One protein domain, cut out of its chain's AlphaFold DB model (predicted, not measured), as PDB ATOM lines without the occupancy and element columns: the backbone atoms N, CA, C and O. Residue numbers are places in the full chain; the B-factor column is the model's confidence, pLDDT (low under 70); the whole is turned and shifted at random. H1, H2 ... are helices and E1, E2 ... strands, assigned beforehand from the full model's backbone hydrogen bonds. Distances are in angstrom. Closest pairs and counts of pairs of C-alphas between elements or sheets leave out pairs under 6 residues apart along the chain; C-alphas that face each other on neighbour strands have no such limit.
ATOM      1  N   ARG A   3      47.077  36.802  45.520       87.69
ATOM      2  CA  ARG A   3      46.001  36.508  44.570       87.69
ATOM      3  C   ARG A   3      46.574  36.122  43.207       87.69
ATOM      4  O   ARG A   3      47.281  36.889  42.548       87.69
ATOM      5  N   TYR A   4      46.221  34.927  42.758       85.00
ATOM      6  CA  TYR A   4      46.513  34.417  41.426       85.00
ATOM      7  C   TYR A   4      45.283  34.601  40.546       85.00
ATOM      8  O   TYR A   4      44.251  33.997  40.815       85.00
ATOM      9  N   GLN A   5      45.384  35.476  39.543       81.75
ATOM     10  CA  GLN A   5      44.237  35.923  38.753       81.75
ATOM     11  C   GLN A   5      43.999  35.074  37.505       81.75
ATOM     12  O   GLN A   5      44.956  34.791  36.782       81.75
ATOM     13  N   GLY A   6      42.735  34.743  37.229       68.25
ATOM     14  CA  GLY A   6      42.298  34.061  36.008       68.25
ATOM     15  C   GLY A   6      42.967  32.705  35.813       68.25
ATOM     16  O   GLY A   6      43.295  32.329  34.688       68.25
ATOM     17  N   VAL A   7      43.250  32.014  36.917       71.69
ATOM     18  CA  VAL A   7      43.977  30.743  36.900       71.69
ATOM     19  C   VAL A   7      43.038  29.542  36.853       71.69
ATOM     20  O   VAL A   7      43.476  28.471  36.446       71.69
ATOM     21  N   GLY A   8      41.763  29.704  37.236       68.25
ATOM     22  CA  GLY A   8      40.762  28.631  37.199       68.25
ATOM     23  C   GLY A   8      41.113  27.444  38.103       68.25
ATOM     24  O   GLY A   8      40.702  26.317  37.844       68.25
ATOM     25  N   ILE A   9      41.929  27.684  39.135       77.62
ATOM     26  CA  ILE A   9      42.481  26.638  39.994       77.62
ATOM     27  C   ILE A   9      41.516  26.336  41.140       77.62
ATOM     28  O   ILE A   9      41.095  27.225  41.886       77.62
ATOM     29  N   ASP A  10      41.224  25.050  41.309       85.31
ATOM     30  CA  ASP A  10      40.445  24.533  42.427       85.31
ATOM     31  C   ASP A  10      41.270  24.541  43.727       85.31
ATOM     32  O   ASP A  10      42.272  23.828  43.867       85.31
ATOM     33  N   HIS A  11      40.823  25.330  44.707       88.50
ATOM     34  CA  HIS A  11      41.431  25.409  46.034       88.50
ATOM     35  C   HIS A  11      41.494  24.046  46.749       88.50
ATOM     36  O   HIS A  11      42.400  23.814  47.556       88.50
ATOM     37  N   ALA A  12      40.553  23.130  46.488       88.94
ATOM     38  CA  ALA A  12      40.552  21.783  47.058       88.94
ATOM     39  C   ALA A  12      41.695  20.936  46.496       88.94
ATOM     40  O   ALA A  12      42.405  20.272  47.258       88.94
ATOM     41  N   HIS A  13      41.926  21.023  45.186       91.06
ATOM     42  CA  HIS A  13      43.014  20.324  44.513       91.06
ATOM     43  C   HIS A  13      44.384  20.790  45.027       91.06
ATOM     44  O   HIS A  13      45.198  19.966  45.450       91.06
ATOM     45  N   VAL A  14      44.617  22.105  45.080       91.31
ATOM     46  CA  VAL A  14      45.878  22.674  45.596       91.31
ATOM     47  C   VAL A  14      46.108  22.267  47.047       91.31
ATOM     48  O   VAL A  14      47.207  21.849  47.410       91.31
ATOM     49  N   GLY A  15      45.063  22.352  47.877       91.38
ATOM     50  CA  GLY A  15      45.140  21.984  49.289       91.38
ATOM     51  C   GLY A  15      45.535  20.525  49.490       91.38
ATOM     52  O   GLY A  15      46.364  20.228  50.350       91.38
ATOM     53  N   LYS A  16      45.004  19.625  48.657       94.00
ATOM     54  CA  LYS A  16      45.348  18.203  48.685       94.00
ATOM     55  C   LYS A  16      46.815  17.958  48.329       94.00
ATOM     56  O   LYS A  16      47.517  17.328  49.115       94.00
ATOM     57  N   ILE A  17      47.296  18.503  47.208       94.06
ATOM     58  CA  ILE A  17      48.696  18.322  46.780       94.06
ATOM     59  C   ILE A  17      49.662  18.874  47.833       94.06
ATOM     60  O   ILE A  17      50.649  18.225  48.178       94.06
ATOM     61  N   LEU A  18      49.358  20.048  48.393       93.62
ATOM     62  CA  LEU A  18      50.169  20.647  49.448       93.62
ATOM     63  C   LEU A  18      50.220  19.761  50.703       93.62
ATOM     64  O   LEU A  18      51.299  19.532  51.251       93.62
ATOM     65  N   ALA A  19      49.071  19.249  51.154       93.25
ATOM     66  CA  ALA A  19      49.000  18.360  52.311       93.25
ATOM     67  C   ALA A  19      49.786  17.056  52.087       93.25
ATOM     68  O   ALA A  19      50.499  16.618  52.996       93.25
ATOM     69  N   ASP A  20      49.705  16.479  50.885       94.56
ATOM     70  CA  ASP A  20      50.402  15.244  50.511       94.56
ATOM     71  C   ASP A  20      51.926  15.444  50.470       94.56
ATOM     72  O   ASP A  20      52.673  14.666  51.068       94.56
ATOM     73  N   LYS A  21      52.406  16.524  49.837       92.94
ATOM     74  CA  LYS A  21      53.844  16.843  49.774       92.94
ATOM     75  C   LYS A  21      54.431  17.114  51.157       92.94
ATOM     76  O   LYS A  21      55.524  16.639  51.474       92.94
ATOM     77  N   LEU A  22      53.703  17.832  52.009       91.94
ATOM     78  CA  LEU A  22      54.117  18.058  53.393       91.94
ATOM     79  C   LEU A  22      54.169  16.738  54.181       91.94
ATOM     80  O   LEU A  22      55.156  16.482  54.873       91.94
ATOM     81  N   ALA A  23      53.173  15.861  54.035       92.25
ATOM     82  CA  ALA A  23      53.174  14.551  54.689       92.25
ATOM     83  C   ALA A  23      54.382  13.690  54.278       92.25
ATOM     84  O   ALA A  23      55.069  13.136  55.141       92.25
ATOM     85  N   GLN A  24      54.710  13.650  52.981       92.19
ATOM     86  CA  GLN A  24      55.879  12.930  52.449       92.19
ATOM     87  C   GLN A  24      57.213  13.444  53.014       92.19
ATOM     88  O   GLN A  24      58.176  12.688  53.115       92.19
ATOM     89  N   ASN A  25      57.261  14.709  53.435       91.19
ATOM     90  CA  ASN A  25      58.452  15.366  53.975       91.19
ATOM     91  C   ASN A  25      58.459  15.441  55.518       91.19
ATOM     92  O   ASN A  25      59.149  16.275  56.114       91.19
ATOM     93  N   GLY A  26      57.700  14.560  56.180       88.69
ATOM     94  CA  GLY A  26      57.745  14.357  57.632       88.69
ATOM     95  C   GLY A  26      56.914  15.345  58.455       88.69
ATOM     96  O   GLY A  26      57.142  15.481  59.661       88.69
ATOM     97  N   TYR A  27      55.961  16.041  57.834       92.12
ATOM     98  CA  TYR A  27      54.984  16.868  58.540       92.12
ATOM     99  C   TYR A  27      53.733  16.055  58.874       92.12
ATOM    100  O   TYR A  27      53.259  15.255  58.074       92.12
ATOM    101  N   LYS A  28      53.139  16.306  60.040       91.44
ATOM    102  CA  LYS A  28      51.762  15.887  60.307       91.44
ATOM    103  C   LYS A  28      50.828  16.929  59.702       91.44
ATOM    104  O   LYS A  28      50.913  18.092  60.102       91.44
ATOM    105  N   THR A  29      49.965  16.526  58.778       91.62
ATOM    106  CA  THR A  29      49.030  17.415  58.077       91.62
ATOM    107  C   THR A  29      47.575  17.077  58.385       91.62
ATOM    108  O   THR A  29      47.241  15.937  58.705       91.62
ATOM    109  N   GLU A  30      46.718  18.089  58.321       91.56
ATOM    110  CA  GLU A  30      45.265  17.977  58.431       91.56
ATOM    111  C   GLU A  30      44.644  18.953  57.426       91.56
ATOM    112  O   GLU A  30      44.999  20.133  57.403       91.56
ATOM    113  N   LEU A  31      43.788  18.440  56.541       92.75
ATOM    114  CA  LEU A  31      43.146  19.209  55.477       92.75
ATOM    115  C   LEU A  31      41.663  19.376  55.802       92.75
ATOM    116  O   LEU A  31      40.927  18.393  55.866       92.75
ATOM    117  N   GLU A  32      41.228  20.622  55.945       90.00
ATOM    118  CA  GLU A  32      39.819  20.985  56.076       90.00
ATOM    119  C   GLU A  32      39.345  21.643  54.778       90.00
ATOM    120  O   GLU A  32      39.841  22.705  54.402       90.00
ATOM    121  N   THR A  33      38.375  21.039  54.092       88.69
ATOM    122  CA  THR A  33      37.852  21.565  52.822       88.69
ATOM    123  C   THR A  33      36.381  21.941  52.959       88.69
ATOM    124  O   THR A  33      35.557  21.148  53.414       88.69
ATOM    125  N   SER A  34      36.043  23.155  52.531       86.38
ATOM    126  CA  SER A  34      34.685  23.679  52.393       86.38
ATOM    127  C   SER A  34      34.339  23.909  50.912       86.38
ATOM    128  O   SER A  34      35.115  23.568  50.027       86.38
ATOM    129  N   LYS A  35      33.171  24.499  50.618       81.62
ATOM    130  CA  LYS A  35      32.756  24.823  49.237       81.62
ATOM    131  C   LYS A  35      33.602  25.903  48.554       81.62
ATOM    132  O   LYS A  35      33.544  26.006  47.338       81.62
ATOM    133  N   ILE A  36      34.266  26.755  49.330       82.12
ATOM    134  CA  ILE A  36      34.959  27.954  48.823       82.12
ATOM    135  C   ILE A  36      36.375  28.105  49.381       82.12
ATOM    136  O   ILE A  36      37.131  28.964  48.929       82.12
ATOM    137  N   THR A  37      36.731  27.304  50.387       89.38
ATOM    138  CA  THR A  37      38.028  27.367  51.058       89.38
ATOM    139  C   THR A  37      38.590  25.980  51.347       89.38
ATOM    140  O   THR A  37      37.844  25.049  51.633       89.38
ATOM    141  N   SER A  38      39.914  25.860  51.328       91.38
ATOM    142  CA  SER A  38      40.670  24.727  51.858       91.38
ATOM    143  C   SER A  38      41.703  25.242  52.844       91.38
ATOM    144  O   SER A  38      42.418  26.199  52.547       91.38
ATOM    145  N   ILE A  39      41.819  24.605  54.000       91.56
ATOM    146  CA  ILE A  39      42.801  24.951  55.021       91.56
ATOM    147  C   ILE A  39      43.718  23.754  55.224       91.56
ATOM    148  O   ILE A  39      43.274  22.678  55.614       91.56
ATOM    149  N   VAL A  40      45.008  23.949  54.962       92.00
ATOM    150  CA  VAL A  40      46.042  22.941  55.209       92.00
ATOM    151  C   VAL A  40      46.738  23.284  56.513       92.00
ATOM    152  O   VAL A  40      47.576  24.187  56.558       92.00
ATOM    153  N   HIS A  41      46.393  22.567  57.574       90.56
ATOM    154  CA  HIS A  41      47.102  22.604  58.844       90.56
ATOM    155  C   HIS A  41      48.314  21.682  58.786       90.56
ATOM    156  O   HIS A  41      48.245  20.569  58.265       90.56
ATOM    157  N   TRP A  42      49.434  22.122  59.351       90.88
ATOM    158  CA  TRP A  42      50.650  21.319  59.396       90.88
ATOM    159  C   TRP A  42      51.394  21.488  60.719       90.88
ATOM    160  O   TRP A  42      51.308  22.523  61.389       90.88
ATOM    161  N   LYS A  43      52.136  20.449  61.108       89.25
ATOM    162  CA  LYS A  43      52.978  20.424  62.306       89.25
ATOM    163  C   LYS A  43      54.238  19.588  62.081       89.25
ATOM    164  O   LYS A  43      54.153  18.461  61.603       89.25
ATOM    165  N   LYS A  44      55.396  20.104  62.505       88.69
ATOM    166  CA  LYS A  44      56.692  19.404  62.500       88.69
ATOM    167  C   LYS A  44      57.371  19.547  63.864       88.69
ATOM    168  O   LYS A  44      57.758  20.637  64.281       88.69
ATOM    169  N   GLY A  45      57.487  18.440  64.595       83.38
ATOM    170  CA  GLY A  45      57.993  18.448  65.975       83.38
ATOM    171  C   GLY A  45      57.072  19.182  66.967       83.38
ATOM    172  O   GLY A  45      55.860  19.266  66.760       83.38
ATOM    173  N   LEU A  46      57.628  19.688  68.078       74.50
ATOM    174  CA  LEU A  46      56.844  20.337  69.147       74.50
ATOM    175  C   LEU A  46      56.509  21.813  68.881       74.50
ATOM    176  O   LEU A  46      55.467  22.278  69.344       74.50
ATOM    177  N   PHE A  47      57.365  22.535  68.153       70.62
ATOM    178  CA  PHE A  47      57.306  24.002  68.075       70.62
ATOM    179  C   PHE A  47      56.857  24.553  66.720       70.62
ATOM    180  O   PHE A  47      56.351  25.670  66.680       70.62
ATOM    181  N   LYS A  48      56.992  23.794  65.623       79.56
ATOM    182  CA  LYS A  48      56.619  24.273  64.287       79.56
ATOM    183  C   LYS A  48      55.214  23.805  63.935       79.56
ATOM    184  O   LYS A  48      54.976  22.601  63.813       79.56
ATOM    185  N   LYS A  49      54.282  24.746  63.808       87.06
ATOM    186  CA  LYS A  49      52.911  24.500  63.357       87.06
ATOM    187  C   LYS A  49      52.375  25.733  62.645       87.06
ATOM    188  O   LYS A  49      52.646  26.848  63.082       87.06
ATOM    189  N   GLY A  50      51.550  25.529  61.633       86.56
ATOM    190  CA  GLY A  50      50.948  26.621  60.882       86.56
ATOM    191  C   GLY A  50      49.748  26.158  60.077       86.56
ATOM    192  O   GLY A  50      49.351  24.991  60.133       86.56
ATOM    193  N   SER A  51      49.163  27.095  59.342       89.81
ATOM    194  CA  SER A  51      48.108  26.801  58.385       89.81
ATOM    195  C   SER A  51      48.224  27.684  57.153       89.81
ATOM    196  O   SER A  51      48.564  28.865  57.250       89.81
ATOM    197  N   VAL A  52      47.922  27.102  55.997       90.25
ATOM    198  CA  VAL A  52      47.756  27.826  54.735       90.25
ATOM    199  C   VAL A  52      46.283  27.776  54.367       90.25
ATOM    200  O   VAL A  52      45.693  26.697  54.342       90.25
ATOM    201  N   VAL A  53      45.687  28.939  54.115       91.81
ATOM    202  CA  VAL A  53      44.294  29.057  53.679       91.81
ATOM    203  C   VAL A  53      44.284  29.326  52.182       91.81
ATOM    204  O   VAL A  53      44.935  30.254  51.709       91.81
ATOM    205  N   LEU A  54      43.540  28.514  51.450       91.50
ATOM    206  CA  LEU A  54      43.338  28.605  50.013       91.50
ATOM    207  C   LEU A  54      41.859  28.877  49.777       91.50
ATOM    208  O   LEU A  54      41.020  28.212  50.377       91.50
ATOM    209  N   SER A  55      41.518  29.827  48.920       89.75
ATOM    210  CA  SER A  55      40.125  30.100  48.565       89.75
ATOM    211  C   SER A  55      39.994  30.442  47.095       89.75
ATOM    212  O   SER A  55      40.849  31.156  46.571       89.75
ATOM    213  N   SER A  56      38.927  29.977  46.448       86.06
ATOM    214  CA  SER A  56      38.644  30.327  45.053       86.06
ATOM    215  C   SER A  56      37.551  31.393  44.976       86.06
ATOM    216  O   SER A  56      36.493  31.249  45.587       86.06
ATOM    217  N   GLU A  57      37.801  32.462  44.224       83.75
ATOM    218  CA  GLU A  57      36.865  33.570  44.016       83.75
ATOM    219  C   GLU A  57      36.955  34.060  42.563       83.75
ATOM    220  O   GLU A  57      38.000  34.552  42.157       83.75
ATOM    221  N   ASN A  58      35.867  33.970  41.788       77.62
ATOM    222  CA  ASN A  58      35.793  34.472  40.402       77.62
ATOM    223  C   ASN A  58      36.985  34.037  39.514       77.62
ATOM    224  O   ASN A  58      37.668  34.888  38.956       77.62
ATOM    225  N   ASP A  59      37.251  32.728  39.425       80.25
ATOM    226  CA  ASP A  59      38.406  32.113  38.730       80.25
ATOM    227  C   ASP A  59      39.801  32.446  39.291       80.25
ATOM    228  O   ASP A  59      40.821  31.984  38.762       80.25
ATOM    229  N   ASP A  60      39.867  33.174  40.403       84.56
ATOM    230  CA  ASP A  60      41.112  33.477  41.093       84.56
ATOM    231  C   ASP A  60      41.343  32.517  42.256       84.56
ATOM    232  O   ASP A  60      40.415  32.142  42.974       84.56
ATOM    233  N   LEU A  61      42.609  32.180  42.492       87.62
ATOM    234  CA  LEU A  61      43.037  31.485  43.700       87.62
ATOM    235  C   LEU A  61      43.681  32.488  44.653       87.62
ATOM    236  O   LEU A  61      44.650  33.170  44.310       87.62
ATOM    237  N   ILE A  62      43.173  32.552  45.874       89.25
ATOM    238  CA  ILE A  62      43.686  33.420  46.925       89.25
ATOM    239  C   ILE A  62      44.361  32.551  47.982       89.25
ATOM    240  O   ILE A  62      43.768  31.618  48.521       89.25
ATOM    241  N   VAL A  63      45.603  32.896  48.303       89.75
ATOM    242  CA  VAL A  63      46.397  32.262  49.352       89.75
ATOM    243  C   VAL A  63      46.538  33.232  50.527       89.75
ATOM    244  O   VAL A  63      47.047  34.353  50.399       89.75
ATOM    245  N   GLN A  64      46.067  32.811  51.696       84.81
ATOM    246  CA  GLN A  64      46.004  33.601  52.921       84.81
ATOM    247  C   GLN A  64      46.649  32.867  54.100       84.81
ATOM    248  O   GLN A  64      46.787  31.646  54.114       84.81
ATOM    249  N   GLY A  65      47.031  33.645  55.113       75.31
ATOM    250  CA  GLY A  65      47.729  33.153  56.299       75.31
ATOM    251  C   GLY A  65      49.225  33.455  56.287       75.31
ATOM    252  O   GLY A  65      49.749  34.096  55.374       75.31
ATOM    253  N   TYR A  66      49.893  33.033  57.356       70.12
ATOM    254  CA  TYR A  66      51.340  33.122  57.493       70.12
ATOM    255  C   TYR A  66      51.963  31.859  56.893       70.12
ATOM    256  O   TYR A  66      51.837  30.774  57.461       70.12
ATOM    257  N   VAL A  67      52.598  32.002  55.728       79.44
ATOM    258  CA  VAL A  67      53.324  30.918  55.058       79.44
ATOM    259  C   VAL A  67      54.796  31.035  55.440       79.44
ATOM    260  O   VAL A  67      55.464  31.989  55.047       79.44
ATOM    261  N   GLU A  68      55.294  30.097  56.243       80.81
ATOM    262  CA  GLU A  68      56.712  30.052  56.617       80.81
ATOM    263  C   GLU A  68      57.600  29.756  55.402       80.81
ATOM    264  O   GLU A  68      57.210  28.968  54.540       80.81
ATOM    265  N   ASP A  69      58.816  30.322  55.362       83.81
ATOM    266  CA  ASP A  69      59.777  30.119  54.260       83.81
ATOM    267  C   ASP A  69      60.056  28.624  53.985       83.81
ATOM    268  O   ASP A  69      60.281  28.247  52.840       83.81
ATOM    269  N   GLU A  70      59.995  27.758  55.007       85.06
ATOM    270  CA  GLU A  70      60.173  26.298  54.866       85.06
ATOM    271  C   GLU A  70      59.014  25.627  54.101       85.06
ATOM    272  O   GLU A  70      59.198  24.562  53.518       85.06
ATOM    273  N   ILE A  71      57.826  26.239  54.091       88.25
ATOM    274  CA  ILE A  71      56.618  25.710  53.440       88.25
ATOM    275  C   ILE A  71      56.483  26.212  51.998       88.25
ATOM    276  O   ILE A  71      55.865  25.541  51.172       88.25
ATOM    277  N   ILE A  72      57.083  27.368  51.686       88.56
ATOM    278  CA  ILE A  72      56.991  28.017  50.370       88.56
ATOM    279  C   ILE A  72      57.351  27.070  49.212       88.56
ATOM    280  O   ILE A  72      56.562  27.025  48.276       88.56
ATOM    281  N   PRO A  73      58.432  26.262  49.250       91.31
ATOM    282  CA  PRO A  73      58.754  25.363  48.139       91.31
ATOM    283  C   PRO A  73      57.646  24.345  47.839       91.31
ATOM    284  O   PRO A  73      57.318  24.123  46.680       91.31
ATOM    285  N   PHE A  74      57.024  23.773  48.877       91.81
ATOM    286  CA  PHE A  74      55.927  22.811  48.715       91.81
ATOM    287  C   PHE A  74      54.656  23.483  48.193       91.81
ATOM    288  O   PHE A  74      53.920  22.897  47.401       91.81
ATOM    289  N   LEU A  75      54.400  24.717  48.638       90.62
ATOM    290  CA  LEU A  75      53.295  25.532  48.148       90.62
ATOM    291  C   LEU A  75      53.496  25.912  46.680       90.62
ATOM    292  O   LEU A  75      52.573  25.750  45.890       90.62
ATOM    293  N   ASP A  76      54.688  26.374  46.307       91.38
ATOM    294  CA  ASP A  76      55.019  26.744  44.933       91.38
ATOM    295  C   ASP A  76      54.918  25.546  43.995       91.38
ATOM    296  O   ASP A  76      54.390  25.674  42.897       91.38
ATOM    297  N   GLU A  77      55.352  24.368  44.438       89.75
ATOM    298  CA  GLU A  77      55.221  23.139  43.663       89.75
ATOM    299  C   GLU A  77      53.751  22.719  43.500       89.75
ATOM    300  O   GLU A  77      53.319  22.417  42.390       89.75
ATOM    301  N   ALA A  78      52.951  22.767  44.575       90.31
ATOM    302  CA  ALA A  78      51.520  22.461  44.519       90.31
ATOM    303  C   ALA A  78      50.746  23.436  43.614       90.31
ATOM    304  O   ALA A  78      49.848  23.040  42.867       90.31
ATOM    305  N   LEU A  79      51.107  24.717  43.653       89.56
ATOM    306  CA  LEU A  79      50.574  25.718  42.741       89.56
ATOM    307  C   LEU A  79      51.026  25.414  41.308       89.56
ATOM    308  O   LEU A  79      50.193  25.235  40.433       89.56
ATOM    309  N   TYR A  80      52.320  25.253  41.053       88.94
ATOM    310  CA  TYR A  80      52.841  24.991  39.711       88.94
ATOM    311  C   TYR A  80      52.228  23.750  39.038       88.94
ATOM    312  O   TYR A  80      51.981  23.758  37.829       88.94
ATOM    313  N   GLU A  81      51.946  22.692  39.804       86.19
ATOM    314  CA  GLU A  81      51.283  21.479  39.309       86.19
ATOM    315  C   GLU A  81      49.818  21.705  38.912       86.19
ATOM    316  O   GLU A  81      49.315  21.022  38.020       86.19
ATOM    317  N   THR A  82      49.144  22.669  39.538       85.69
ATOM    318  CA  THR A  82      47.717  22.952  39.320       85.69
ATOM    319  C   THR A  82      47.460  24.078  38.322       85.69
ATOM    320  O   THR A  82      46.350  24.188  37.802       85.69
ATOM    321  N   PHE A  83      48.470  24.892  38.001       83.00
ATOM    322  CA  PHE A  83      48.366  25.932  36.981       83.00
ATOM    323  C   PHE A  83      48.075  25.334  35.601       83.00
ATOM    324  O   PHE A  83      48.886  24.593  35.043       83.00
ATOM    325  N   SER A  84      46.947  25.733  35.002       78.19
ATOM    326  CA  SER A  84      46.605  25.340  33.627       78.19
ATOM    327  C   SER A  84      47.599  25.893  32.600       78.19
ATOM    328  O   SER A  84      47.865  25.253  31.586       78.19
ATOM    329  N   ASP A  85      48.181  27.063  32.877       81.25
ATOM    330  CA  ASP A  85      49.206  27.703  32.054       81.25
ATOM    331  C   ASP A  85      50.456  27.984  32.895       81.25
ATOM    332  O   ASP A  85      50.562  28.998  33.591       81.25
ATOM    333  N   LYS A  86      51.421  27.064  32.819       83.06
ATOM    334  CA  LYS A  86      52.681  27.127  33.576       83.06
ATOM    335  C   LYS A  86      53.516  28.366  33.254       83.06
ATOM    336  O   LYS A  86      54.295  28.793  34.098       83.06
ATOM    337  N   SER A  87      53.340  28.971  32.075       79.88
ATOM    338  CA  SER A  87      54.071  30.187  31.689       79.88
ATOM    339  C   SER A  87      53.646  31.425  32.488       79.88
ATOM    340  O   SER A  87      54.394  32.397  32.563       79.88
ATOM    341  N   LYS A  88      52.468  31.379  33.124       78.50
ATOM    342  CA  LYS A  88      51.916  32.452  33.964       78.50
ATOM    343  C   LYS A  88      52.175  32.246  35.455       78.50
ATOM    344  O   LYS A  88      51.741  33.069  36.266       78.50
ATOM    345  N   PHE A  89      52.838  31.154  35.831       86.75
ATOM    346  CA  PHE A  89      53.152  30.891  37.225       86.75
ATOM    347  C   PHE A  89      54.244  31.844  37.716       86.75
ATOM    348  O   PHE A  89      55.311  31.955  37.118       86.75
ATOM    349  N   ILE A  90      53.966  32.513  38.832       87.19
ATOM    350  CA  ILE A  90      54.927  33.345  39.555       87.19
ATOM    351  C   ILE A  90      55.056  32.746  40.961       87.19
ATOM    352  O   ILE A  90      54.024  32.610  41.634       87.19
ATOM    353  N   PRO A  91      56.275  32.420  41.429       91.00
ATOM    354  CA  PRO A  91      56.497  31.911  42.777       91.00
ATOM    355  C   PRO A  91      55.870  32.808  43.847       91.00
ATOM    356  O   PRO A  91      55.866  34.038  43.736       91.00
ATOM    357  N   TYR A  92      55.363  32.204  44.917       87.25
ATOM    358  CA  TYR A  92      54.602  32.872  45.970       87.25
ATOM    359  C   TYR A  92      55.344  34.070  46.558       87.25
ATOM    360  O   TYR A  92      54.762  35.140  46.731       87.25
ATOM    361  N   LYS A  93      56.649  33.930  46.821       85.69
ATOM    362  CA  LYS A  93      57.477  34.999  47.401       85.69
ATOM    363  C   LYS A  93      57.630  36.197  46.462       85.69
ATOM    364  O   LYS A  93      57.570  37.343  46.907       85.69
ATOM    365  N   GLU A  94      57.791  35.935  45.170       86.88
ATOM    366  CA  GLU A  94      57.879  36.970  44.142       86.88
ATOM    367  C   GLU A  94      56.526  37.663  43.954       86.88
ATOM    368  O   GLU A  94      56.446  38.892  43.970       86.88
ATOM    369  N   LYS A  95      55.437  36.891  43.902       87.25
ATOM    370  CA  LYS A  95      54.076  37.424  43.808       87.25
ATOM    371  C   LYS A  95      53.700  38.273  45.026       87.25
ATOM    372  O   LYS A  95      53.153  39.362  44.864       87.25
ATOM    373  N   LEU A  96      54.053  37.823  46.231       85.44
ATOM    374  CA  LEU A  96      53.870  38.572  47.473       85.44
ATOM    375  C   LEU A  96      54.639  39.897  47.442       85.44
ATOM    376  O   LEU A  96      54.118  40.922  47.876       85.44
ATOM    377  N   ASN A  97      55.865  39.902  46.910       86.50
ATOM    378  CA  ASN A  97      56.636  41.130  46.751       86.50
ATOM    379  C   ASN A  97      55.961  42.095  45.764       86.50
ATOM    380  O   ASN A  97      55.803  43.271  46.079       86.50
ATOM    381  N   LEU A  98      55.492  41.600  44.615       86.62
ATOM    382  CA  LEU A  98      54.765  42.404  43.628       86.62
ATOM    383  C   LEU A  98      53.479  43.010  44.206       86.62
ATOM    384  O   LEU A  98      53.190  44.178  43.956       86.62
ATOM    385  N   GLU A  99      52.722  42.262  45.010       83.88
ATOM    386  CA  GLU A  99      51.537  42.796  45.691       83.88
ATOM    387  C   GLU A  99      51.890  43.819  46.768       83.88
ATOM    388  O   GLU A  99      51.214  44.838  46.887       83.88
ATOM    389  N   ASN A 100      52.977  43.606  47.511       83.88
ATOM    390  CA  ASN A 100      53.468  44.586  48.477       83.88
ATOM    391  C   ASN A 100      53.945  45.876  47.792       83.88
ATOM    392  O   ASN A 100      53.724  46.958  48.332       83.88
ATOM    393  N   ILE A 101      54.579  45.782  46.617       86.94
ATOM    394  CA  ILE A 101      54.982  46.942  45.807       86.94
ATOM    395  C   ILE A 101      53.741  47.680  45.305       86.94
ATOM    396  O   ILE A 101      53.617  48.868  45.578       86.94
ATOM    397  N   LYS A 102      52.784  46.979  44.683       86.06
ATOM    398  CA  LYS A 102      51.518  47.579  44.232       86.06
ATOM    399  C   LYS A 102      50.771  48.259  45.372       86.06
ATOM    400  O   LYS A 102      50.326  49.387  45.226       86.06
ATOM    401  N   LYS A 103      50.693  47.613  46.537       83.00
ATOM    402  CA  LYS A 103      50.055  48.191  47.721       83.00
ATOM    403  C   LYS A 103      50.776  49.454  48.191       83.00
ATOM    404  O   LYS A 103      50.115  50.439  48.491       83.00
ATOM    405  N   LYS A 104      52.113  49.461  48.203       83.12
ATOM    406  CA  LYS A 104      52.909  50.661  48.511       83.12
ATOM    407  C   LYS A 104      52.715  51.767  47.477       83.12
ATOM    408  O   LYS A 104      52.685  52.931  47.854       83.12
ATOM    409  N   GLU A 105      52.590  51.431  46.198       83.38
ATOM    410  CA  GLU A 105      52.326  52.392  45.122       83.38
ATOM    411  C   GLU A 105      50.908  52.961  45.205       83.38
ATOM    412  O   GLU A 105      50.736  54.164  45.056       83.38
ATOM    413  N   GLU A 106      49.903  52.146  45.523       77.25
ATOM    414  CA  GLU A 106      48.530  52.595  45.784       77.25
ATOM    415  C   GLU A 106      48.439  53.448  47.054       77.25
ATOM    416  O   GLU A 106      47.730  54.449  47.075       77.25
ATOM    417  N   GLU A 107      49.163  53.078  48.112       75.88
ATOM    418  CA  GLU A 107      49.296  53.874  49.336       75.88
ATOM    419  C   GLU A 107      50.006  55.198  49.045       75.88
ATOM    420  O   GLU A 107      49.555  56.237  49.517       75.88
ATOM    421  N   LYS A 108      51.055  55.190  48.216       73.81
ATOM    422  CA  LYS A 108      51.768  56.392  47.777       73.81
ATOM    423  C   LYS A 108      50.897  57.271  46.879       73.81
ATOM    424  O   LYS A 108      50.849  58.469  47.106       73.81
ATOM    425  N   ALA A 109      50.142  56.702  45.942       68.75
ATOM    426  CA  ALA A 109      49.215  57.436  45.085       68.75
ATOM    427  C   ALA A 109      48.036  58.017  45.884       68.75
ATOM    428  O   ALA A 109      47.634  59.156  45.654       68.75
ATOM    429  N   LYS A 110      47.509  57.281  46.874       63.94
ATOM    430  CA  LYS A 110      46.503  57.791  47.822       63.94
ATOM    431  C   LYS A 110      47.080  58.874  48.729       63.94
ATOM    432  O   LYS A 110      46.398  59.863  48.982       63.94
ATOM    433  N   ALA A 111      48.321  58.718  49.183       56.00
ATOM    434  CA  ALA A 111      49.021  59.734  49.957       56.00
ATOM    435  C   ALA A 111      49.268  60.989  49.111       56.00
ATOM    436  O   ALA A 111      48.976  62.085  49.566       56.00
ATOM    437  N   GLU A 112      49.700  60.862  47.857       54.66
ATOM    438  CA  GLU A 112      49.917  61.981  46.929       54.66
ATOM    439  C   GLU A 112      48.603  62.696  46.572       54.66
ATOM    440  O   GLU A 112      48.562  63.927  46.555       54.66
ATOM    441  N   GLN A 113      47.497  61.960  46.408       52.09
ATOM    442  CA  GLN A 113      46.150  62.535  46.268       52.09
ATOM    443  C   GLN A 113      45.647  63.218  47.553       52.09
ATOM    444  O   GLN A 113      44.821  64.123  47.477       52.09
ATOM    445  N   GLN A 114      46.160  62.836  48.726       52.19
ATOM    446  CA  GLN A 114      45.927  63.524  50.004       52.19
ATOM    447  C   GLN A 114      46.929  64.663  50.273       52.19
ATOM    448  O   GLN A 114      46.678  65.492  51.143       52.19
ATOM    449  N   THR A 115      48.039  64.742  49.525       41.72
ATOM    450  CA  THR A 115      49.125  65.725  49.730       41.72
ATOM    451  C   THR A 115      49.008  66.949  48.818       41.72
ATOM    452  O   THR A 115      49.723  67.931  49.018       41.72
TER     453      THR A 115
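Overview. This is residues 3 to 115 of the 376 residues of an uncharacterized protein of Crenarchaeota archaeon (UniProt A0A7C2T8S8). A four-stranded antiparallel sheet has helix H1 lying along one face, while its other face bears no named helix; H2 packs on H1 without being on the sheet. From this body the long helix H3 leads away as an arm, and its residues 100 to 115 stick out free. The printed part has 113 residues with three named helices and four named strands, in the order H1 E1 E2 E3 E4 H2 H3, of mixed class, and the sheet's order is E1 E2 E3 E4. The whole is only just compact, close to loose, with a radius of gyration of the C-alphas of 15.6 A; it is elongated, spanning 52 by 34 by 26 A.

Arrangement. The sheet is a meander, each strand the antiparallel neighbour of the one before: E1, residues 28 to 33, E2, residues 37 to 44, E3, residues 48 to 57, and E4, residues 60 to 64. E1 and E2 form a hairpin, with N 30 and O 41 2.9 A apart. E2 and E3 form another, with N 40 and O 52 2.9 A apart. In the hairpin of E3 and E4, N 62 and O 55 are 2.8 A apart; these three pairs are within hydrogen-bond range. Residues 3 to 4 pair antiparallel with residues 61 to 62 of E4, an edge strand. H1, residues 11 to 24, is on the sheet at a height of 7.8 A. It lies over E2 and, only just, with 3 of its C-alphas, over E3, and runs along the strands, at 6 degrees to E2 on the local plane. The closest C-alphas of H1 and E2 are those of Ala 12 and Ser 38, 5.6 A apart. H2, residues 72 to 82, touches H1 at a steep tilt of 49 degrees, opposite ways; their closest C-alphas, of Leu 18 and Ala 78, are 5.4 A apart. H3, residues 92 to 115, touches H2 with residues 92 to 93 alone, about perpendicular at 82 degrees; the closest C-alphas, of Asp 76 and Tyr 92, are 6.2 A apart. H1 and H3 are apart. In H1, H2 and H3 every O i to N i+4 pair is within hydrogen-bond range.

Along the chain. H1 begins at C-alpha 11 (41.431, 25.409, 46.034) and is 20.1 A long. E1 measures 16.8 A, E2 23.3 A, E3 29.8 A and E4 12.8 A. H2 is 15.3 A long. H3, 33.5 A long, runs from C-alpha 92 (54.602, 32.872, 45.970) to C-alpha 115 (49.125, 65.725, 49.730).

Size, cuts and confidence. The C-alphas of Gln 24 and Thr 115, the two farthest apart, are 53.3 A apart. Without residues 100 to 115 the body spans 38 by 29 by 21 A. The printed part has no cut and no long link. The mean pLDDT of the printed part is 84.2; residues 6, 8 and 109 to 115 are under 70.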